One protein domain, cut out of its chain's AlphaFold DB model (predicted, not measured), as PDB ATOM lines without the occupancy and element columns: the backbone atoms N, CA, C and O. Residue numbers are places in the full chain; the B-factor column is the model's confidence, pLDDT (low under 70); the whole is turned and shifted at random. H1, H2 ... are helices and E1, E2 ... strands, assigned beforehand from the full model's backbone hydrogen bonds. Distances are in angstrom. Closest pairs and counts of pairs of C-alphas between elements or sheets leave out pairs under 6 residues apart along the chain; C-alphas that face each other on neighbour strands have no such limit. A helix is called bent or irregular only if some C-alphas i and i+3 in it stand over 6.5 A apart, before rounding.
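This is residues 97 to 152 of the 240 residues of the protein "Amino_oxidase domain-containing protein" of Rhizobium sophoriradicis (UniProt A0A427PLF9). The domain is a long, thin arm with a small head at one end: the antiparallel hairpin of E2 and E3 makes the far part of the arm, and its tip, residues 129 to 134, sticks out free. The head holds the one helix, H1, at the end away from that tip, and the short antiparallel pair E1 and E4, while residues 119 to 123 and 140 to 147 run between the two strand pairs. The printed part has 56 residues, with one named helix and four named strands in the order H1, E1, E2, E3, E4, in two sheets of two strands each, E2 - E3 and E1 - E4, both antiparallel. The class is mixed, helices and strands, though under half of the residues are in named elements. The whole is extended, a rod with a radius of gyration of the C-alphas of 16.3 A and spans of 52 by 22 by 16 A.

E2 is residues 124 to 127, 9.6 A from first to last C-alpha, and begins with C-alpha 124 at (-6.346, 35.724, 21.949). E3 is residues 136 to 139, 10.3 A long. E1 is residues 116 to 118 and E4 residues 148 to 150, each 7.0 A long; C-alpha 150 is at (-16.639, 30.514, 43.013). H1 is residues 103 to 111, 12.4 A long, and begins with C-alpha 103 at (-19.887, 44.080, 47.344).

E2 and E3 form a hairpin, antiparallel at 149 degrees between their directions. C-alphas 126 and 137 face each other at 4.6 A, and N 125 and O 138 are within hydrogen-bond range at 2.8 A, as are N 136 and O 127 at 3.0 A. E1 and E4 are antiparallel at 141 degrees; C-alphas 118 and 148 face each other at 4.4 A. N 117 and O 149 are within hydrogen-bond range at 2.9 A, and N 149 and O 117 at 2.8 A. The two strand pairs are apart: E1 and E4 are each apart from E2 and from E3. H1 is apart from E2, E3 and E4. In H1 every O i to N i+4 pair is within hydrogen-bond range, and the helix is not bent.

The two C-alphas farthest apart are those of Arg 111 and Ser 132, at 52.3 A, while those of Ile 97 and Gly 152 are 13.8 A apart. The printed part has no cut. The links H1 to E1 and E1 to E2 are tight, E2 to E3 and E3 to E4 are short, and no link is long. The mean pLDDT of the printed part is 89.2, with residues 142 to 143, between E3 and E4, under 70.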
ATOM      1  N   ILE A  97     -19.169  36.514  39.263       92.19
ATOM      2  CA  ILE A  97     -19.333  37.559  40.273       92.19
ATOM      3  C   ILE A  97     -18.389  38.704  39.914       92.19
ATOM      4  O   ILE A  97     -17.233  38.461  39.587       92.19
ATOM      5  N   TRP A  98     -18.850  39.944  40.017       93.25
ATOM      6  CA  TRP A  98     -18.024  41.141  39.859       93.25
ATOM      7  C   TRP A  98     -17.907  41.846  41.209       93.25
ATOM      8  O   TRP A  98     -18.829  42.578  41.572       93.25
ATOM      9  N   PRO A  99     -16.816  41.639  41.973       90.50
ATOM     10  CA  PRO A  99     -16.715  42.129  43.347       90.50
ATOM     11  C   PRO A  99     -16.960  43.623  43.515       90.50
ATOM     12  O   PRO A  99     -17.670  44.037  44.427       90.50
ATOM     13  N   GLU A 100     -16.438  44.417  42.585       88.75
ATOM     14  CA  GLU A 100     -16.574  45.875  42.582       88.75
ATOM     15  C   GLU A 100     -18.028  46.328  42.396       88.75
ATOM     16  O   GLU A 100     -18.455  47.329  42.965       88.75
ATOM     17  N   MET A 101     -18.818  45.563  41.640       92.00
ATOM     18  CA  MET A 101     -20.231  45.857  41.385       92.00
ATOM     19  C   MET A 101     -21.165  45.168  42.387       92.00
ATOM     20  O   MET A 101     -22.332  45.538  42.509       92.00
ATOM     21  N   GLN A 102     -20.682  44.134  43.080       92.75
ATOM     22  CA  GLN A 102     -21.485  43.241  43.915       92.75
ATOM     23  C   GLN A 102     -20.875  43.058  45.320       92.75
ATOM     24  O   GLN A 102     -20.720  41.922  45.782       92.75
ATOM     25  N   PRO A 103     -20.587  44.150  46.058       92.12
ATOM     26  CA  PRO A 103     -19.887  44.080  47.344       92.12
ATOM     27  C   PRO A 103     -20.654  43.273  48.402       92.12
ATOM     28  O   PRO A 103     -20.054  42.585  49.225       92.12
ATOM     29  N   VAL A 104     -21.992  43.290  48.356       93.00
ATOM     30  CA  VAL A 104     -22.843  42.515  49.277       93.00
ATOM     31  C   VAL A 104     -22.658  41.008  49.076       93.00
ATOM     32  O   VAL A 104     -22.563  40.267  50.055       93.00
ATOM     33  N   LEU A 105     -22.573  40.553  47.822       91.75
ATOM     34  CA  LEU A 105     -22.369  39.142  47.501       91.75
ATOM     35  C   LEU A 105     -20.954  38.690  47.883       91.75
ATOM     36  O   LEU A 105     -20.796  37.601  48.427       91.75
ATOM     37  N   CYS A 106     -19.943  39.537  47.674       91.38
ATOM     38  CA  CYS A 106     -18.577  39.255  48.119       91.38
ATOM     39  C   CYS A 106     -18.472  39.145  49.637       91.38
ATOM     40  O   CYS A 106     -17.940  38.162  50.140       91.38
ATOM     41  N   SER A 107     -19.076  40.080  50.368       92.31
ATOM     42  CA  SER A 107     -19.113  40.023  51.829       92.31
ATOM     43  C   SER A 107     -19.844  38.772  52.344       92.31
ATOM     44  O   SER A 107     -19.461  38.187  53.357       92.31
ATOM     45  N   LEU A 108     -20.895  38.323  51.645       92.25
ATOM     46  CA  LEU A 108     -21.554  37.053  51.951       92.25
ATOM     47  C   LEU A 108     -20.627  35.857  51.698       92.25
ATOM     48  O   LEU A 108     -20.520  34.992  52.564       92.25
ATOM     49  N   ALA A 109     -19.945  35.819  50.551       92.69
ATOM     50  CA  ALA A 109     -18.995  34.761  50.222       92.69
ATOM     51  C   ALA A 109     -17.882  34.652  51.279       92.69
ATOM     52  O   ALA A 109     -17.612  33.558  51.769       92.69
ATOM     53  N   GLU A 110     -17.319  35.781  51.713       93.50
ATOM     54  CA  GLU A 110     -16.315  35.840  52.782       93.50
ATOM     55  C   GLU A 110     -16.834  35.266  54.107       93.50
ATOM     56  O   GLU A 110     -16.197  34.386  54.687       93.50
ATOM     57  N   ARG A 111     -18.024  35.684  54.571       93.25
ATOM     58  CA  ARG A 111     -18.640  35.154  55.810       93.25
ATOM     59  C   ARG A 111     -18.938  33.654  55.753       93.25
ATOM     60  O   ARG A 111     -19.004  32.984  56.790       93.25
ATOM     61  N   LEU A 112     -19.166  33.136  54.552       92.75
ATOM     62  CA  LEU A 112     -19.405  31.719  54.307       92.75
ATOM     63  C   LEU A 112     -18.109  30.929  54.073       92.75
ATOM     64  O   LEU A 112     -18.176  29.710  53.953       92.75
ATOM     65  N   GLY A 113     -16.941  31.584  54.048       94.19
ATOM     66  CA  GLY A 113     -15.656  30.935  53.779       94.19
ATOM     67  C   GLY A 113     -15.488  30.490  52.322       94.19
ATOM     68  O   GLY A 113     -14.703  29.589  52.034       94.19
ATOM     69  N   ILE A 114     -16.231  31.096  51.396       93.62
ATOM     70  CA  ILE A 114     -16.228  30.741  49.977       93.62
ATOM     71  C   ILE A 114     -15.060  31.432  49.280       93.62
ATOM     72  O   ILE A 114     -14.938  32.658  49.281       93.62
ATOM     73  N   ARG A 115     -14.213  30.637  48.624       93.62
ATOM     74  CA  ARG A 115     -13.074  31.152  47.864       93.62
ATOM     75  C   ARG A 115     -13.500  31.597  46.468       93.62
ATOM     76  O   ARG A 115     -14.038  30.802  45.697       93.62
ATOM     77  N   LEU A 116     -13.156  32.835  46.119       93.44
ATOM     78  CA  LEU A 116     -13.259  33.357  44.758       93.44
ATOM     79  C   LEU A 116     -11.917  33.235  44.021       93.44
ATOM     80  O   LEU A 116     -10.851  33.322  44.635       93.44
ATOM     81  N   PHE A 117     -11.963  33.044  42.705       92.38
ATOM     82  CA  PHE A 117     -10.793  33.088  41.823       92.38
ATOM     83  C   PHE A 117     -11.125  33.836  40.527       92.38
ATOM     84  O   PHE A 117     -12.290  33.903  40.139       92.38
ATOM     85  N   ALA A 118     -10.122  34.432  39.881       92.31
ATOM     86  CA  ALA A 118     -10.331  35.162  38.632       92.31
ATOM     87  C   ALA A 118     -10.750  34.204  37.511       92.31
ATOM     88  O   ALA A 118     -10.166  33.129  37.360       92.31
ATOM     89  N   GLN A 119     -11.755  34.589  36.723       89.69
ATOM     90  CA  GLN A 119     -12.035  33.900  35.467       89.69
ATOM     91  C   GLN A 119     -10.799  34.023  34.575       89.69
ATOM     92  O   GLN A 119     -10.292  35.124  34.397       89.69
ATOM     93  N   ASN A 120     -10.336  32.903  34.018       86.50
ATOM     94  CA  ASN A 120      -9.271  32.952  33.026       86.50
ATOM     95  C   ASN A 120      -9.786  33.703  31.789       86.50
ATOM     96  O   ASN A 120     -10.786  33.298  31.185       86.50
ATOM     97  N   ASP A 121      -9.118  34.804  31.477       84.44
ATOM     98  CA  ASP A 121      -9.329  35.661  30.317       84.44
ATOM     99  C   ASP A 121      -8.009  35.908  29.562       84.44
ATOM    100  O   ASP A 121      -7.872  36.887  28.835       84.44
ATOM    101  N   GLU A 122      -7.031  35.010  29.719       84.94
ATOM    102  CA  GLU A 122      -5.746  35.088  29.025       84.94
ATOM    103  C   GLU A 122      -5.828  34.479  27.617       84.94
ATOM    104  O   GLU A 122      -6.544  33.506  27.369       84.94
ATOM    105  N   GLY A 123      -5.034  35.022  26.690       87.50
ATOM    106  CA  GLY A 123      -4.937  34.552  25.306       87.50
ATOM    107  C   GLY A 123      -5.695  35.417  24.301       87.50
ATOM    108  O   GLY A 123      -6.256  36.458  24.642       87.50
ATOM    109  N   ASP A 124      -5.673  35.006  23.035       90.94
ATOM    110  CA  ASP A 124      -6.346  35.724  21.949       90.94
ATOM    111  C   ASP A 124      -7.841  35.396  21.897       90.94
ATOM    112  O   ASP A 124      -8.254  34.244  22.053       90.94
ATOM    113  N   ILE A 125      -8.646  36.392  21.538       89.50
ATOM    114  CA  ILE A 125     -10.021  36.183  21.089       89.50
ATOM    115  C   ILE A 125      -9.981  35.835  19.601       89.50
ATOM    116  O   ILE A 125      -9.428  36.581  18.792       89.50
ATOM    117  N   VAL A 126     -10.608  34.720  19.227       92.19
ATOM    118  CA  VAL A 126     -10.779  34.321  17.825       92.19
ATOM    119  C   VAL A 126     -12.208  34.626  17.392       92.19
ATOM    120  O   VAL A 126     -13.157  34.136  18.000       92.19
ATOM    121  N   LEU A 127     -12.366  35.432  16.342       92.62
ATOM    122  CA  LEU A 127     -13.660  35.778  15.762       92.62
ATOM    123  C   LEU A 127     -13.780  35.199  14.352       92.62
ATOM    124  O   LEU A 127     -13.062  35.601  13.435       92.62
ATOM    125  N   GLU A 128     -14.743  34.303  14.174       94.06
ATOM    126  CA  GLU A 128     -15.174  33.808  12.868       94.06
ATOM    127  C   GLU A 128     -16.478  34.515  12.475       94.06
ATOM    128  O   GLU A 128     -17.479  34.435  13.185       94.06
ATOM    129  N   ARG A 129     -16.461  35.268  11.368       92.00
ATOM    130  CA  ARG A 129     -17.629  36.043  10.901       92.00
ATOM    131  C   ARG A 129     -18.463  35.289   9.865       92.00
ATOM    132  O   ARG A 129     -19.673  35.484   9.804       92.00
ATOM    133  N   SER A 130     -17.817  34.471   9.041       93.75
ATOM    134  CA  SER A 130     -18.446  33.604   8.045       93.75
ATOM    135  C   SER A 130     -17.481  32.486   7.656       93.75
ATOM    136  O   SER A 130     -16.270  32.670   7.723       93.75
ATOM    137  N   ALA A 131     -18.014  31.373   7.147       90.88
ATOM    138  CA  ALA A 131     -17.212  30.234   6.682       90.88
ATOM    139  C   ALA A 131     -16.259  30.571   5.512       90.88
ATOM    140  O   ALA A 131     -15.335  29.821   5.215       90.88
ATOM    141  N   SER A 132     -16.501  31.687   4.817       94.38
ATOM    142  CA  SER A 132     -15.695  32.165   3.688       94.38
ATOM    143  C   SER A 132     -14.555  33.110   4.083       94.38
ATOM    144  O   SER A 132     -13.731  33.444   3.235       94.38
ATOM    145  N   ILE A 133     -14.506  33.568   5.339       93.50
ATOM    146  CA  ILE A 133     -13.493  34.502   5.840       93.50
ATOM    147  C   ILE A 133     -12.667  33.775   6.899       93.50
ATOM    148  O   ILE A 133     -13.217  33.265   7.872       93.50
ATOM    149  N   ALA A 134     -11.342  33.759   6.736       94.19
ATOM    150  CA  ALA A 134     -10.448  33.147   7.715       94.19
ATOM    151  C   ALA A 134     -10.659  33.757   9.121       94.19
ATOM    152  O   ALA A 134     -10.783  34.984   9.229       94.19
ATOM    153  N   PRO A 135     -10.673  32.944  10.198       95.50
ATOM    154  CA  PRO A 135     -10.842  33.447  11.557       95.50
ATOM    155  C   PRO A 135      -9.806  34.518  11.907       95.50
ATOM    156  O   PRO A 135      -8.606  34.346  11.685       95.50
ATOM    157  N   GLN A 136     -10.273  35.628  12.474       94.25
ATOM    158  CA  GLN A 136      -9.422  36.745  12.874       94.25
ATOM    159  C   GLN A 136      -9.074  36.627  14.357       94.25
ATOM    160  O   GLN A 136      -9.954  36.385  15.183       94.25
ATOM    161  N   ARG A 137      -7.796  36.811  14.697       93.88
ATOM    162  CA  ARG A 137      -7.309  36.830  16.082       93.88
ATOM    163  C   ARG A 137      -7.149  38.263  16.562       93.88
ATOM    164  O   ARG A 137      -6.577  39.088  15.854       93.88
ATOM    165  N   PHE A 138      -7.620  38.529  17.770       89.75
ATOM    166  CA  PHE A 138      -7.469  39.806  18.448       89.75
ATOM    167  C   PHE A 138      -6.817  39.568  19.812       89.75
ATOM    168  O   PHE A 138      -7.243  38.645  20.513       89.75
ATOM    169  N   PRO A 139      -5.831  40.384  20.219       86.00
ATOM    170  CA  PRO A 139      -5.329  40.323  21.585       86.00
ATOM    171  C   PRO A 139      -6.471  40.642  22.555       86.00
ATOM    172  O   PRO A 139      -7.292  41.528  22.292       86.00
ATOM    173  N   THR A 140      -6.543  39.926  23.677       78.19
ATOM    174  CA  THR A 140      -7.531  40.244  24.710       78.19
ATOM    175  C   THR A 140      -7.193  41.575  25.376       78.19
ATOM    176  O   THR A 140      -6.056  41.829  25.771       78.19
ATOM    177  N   PHE A 141      -8.208  42.422  25.539       70.88
ATOM    178  CA  PHE A 141      -8.147  43.573  26.433       70.88
ATOM    179  C   PHE A 141      -8.557  43.110  27.831       70.88
ATOM    180  O   PHE A 141      -9.609  42.478  27.970       70.88
ATOM    181  N   GLN A 142      -7.748  43.411  28.852       65.19
ATOM    182  CA  GLN A 142      -8.114  43.098  30.237       65.19
ATOM    183  C   GLN A 142      -9.478  43.723  30.546       65.19
ATOM    184  O   GLN A 142      -9.679  44.922  30.344       65.19
ATOM    185  N   ARG A 143     -10.435  42.902  30.990       64.12
ATOM    186  CA  ARG A 143     -11.772  43.386  31.336       64.12
ATOM    187  C   ARG A 143     -11.751  43.976  32.741       64.12
ATOM    188  O   ARG A 143     -11.566  43.250  33.715       64.12
ATOM    189  N   GLU A 144     -12.001  45.275  32.836       70.62
ATOM    190  CA  GLU A 144     -12.340  45.947  34.089       70.62
ATOM    191  C   GLU A 144     -13.858  46.210  34.132       70.62
ATOM    192  O   GLU A 144     -14.410  46.716  33.149       70.62
ATOM    193  N   PRO A 145     -14.566  45.865  35.223       75.19
ATOM    194  CA  PRO A 145     -14.091  45.149  36.410       75.19
ATOM    195  C   PRO A 145     -13.888  43.647  36.147       75.19
ATOM    196  O   PRO A 145     -14.603  43.029  35.349       75.19
ATOM    197  N   ARG A 146     -12.934  43.035  36.860       83.94
ATOM    198  CA  ARG A 146     -12.606  41.611  36.683       83.94
ATOM    199  C   ARG A 146     -13.764  40.712  37.114       83.94
ATOM    200  O   ARG A 146     -14.291  40.833  38.221       83.94
ATOM    201  N   SER A 147     -14.122  39.756  36.259       90.12
ATOM    202  CA  SER A 147     -15.070  38.700  36.616       90.12
ATOM    203  C   SER A 147     -14.382  37.608  37.432       90.12
ATOM    204  O   SER A 147     -13.351  37.065  37.035       90.12
ATOM    205  N   MET A 148     -15.002  37.240  38.543       93.12
ATOM    206  CA  MET A 148     -14.576  36.181  39.448       93.12
ATOM    207  C   MET A 148     -15.527  34.989  39.365       93.12
ATOM    208  O   MET A 148     -16.689  35.124  38.979       93.12
ATOM    209  N   ARG A 149     -15.045  33.823  39.780       93.25
ATOM    210  CA  ARG A 149     -15.818  32.589  39.933       93.25
ATOM    211  C   ARG A 149     -15.677  32.034  41.338       93.25
ATOM    212  O   ARG A 149     -14.695  32.303  42.026       93.25
ATOM    213  N   ILE A 150     -16.667  31.249  41.749       92.38
ATOM    214  CA  ILE A 150     -16.639  30.514  43.013       92.38
ATOM    215  C   ILE A 150     -15.877  29.205  42.801       92.38
ATOM    216  O   ILE A 150     -16.176  28.451  41.875       92.38
ATOM    217  N   LYS A 151     -14.894  28.915  43.659       89.56
ATOM    218  CA  LYS A 151     -14.247  27.597  43.688       89.56
ATOM    219  C   LYS A 151     -15.269  26.540  44.130       89.56
ATOM    220  O   LYS A 151     -15.892  26.723  45.168       89.56
ATOM    221  N   GLY A 152     -15.405  25.462  43.352       84.81
ATOM    222  CA  GLY A 152     -16.491  24.477  43.483       84.81
ATOM    223  C   GLY A 152     -17.744  24.843  42.673       84.81
ATOM    224  O   GLY A 152     -18.679  24.069  42.570       84.81
TER     225      GLY A 152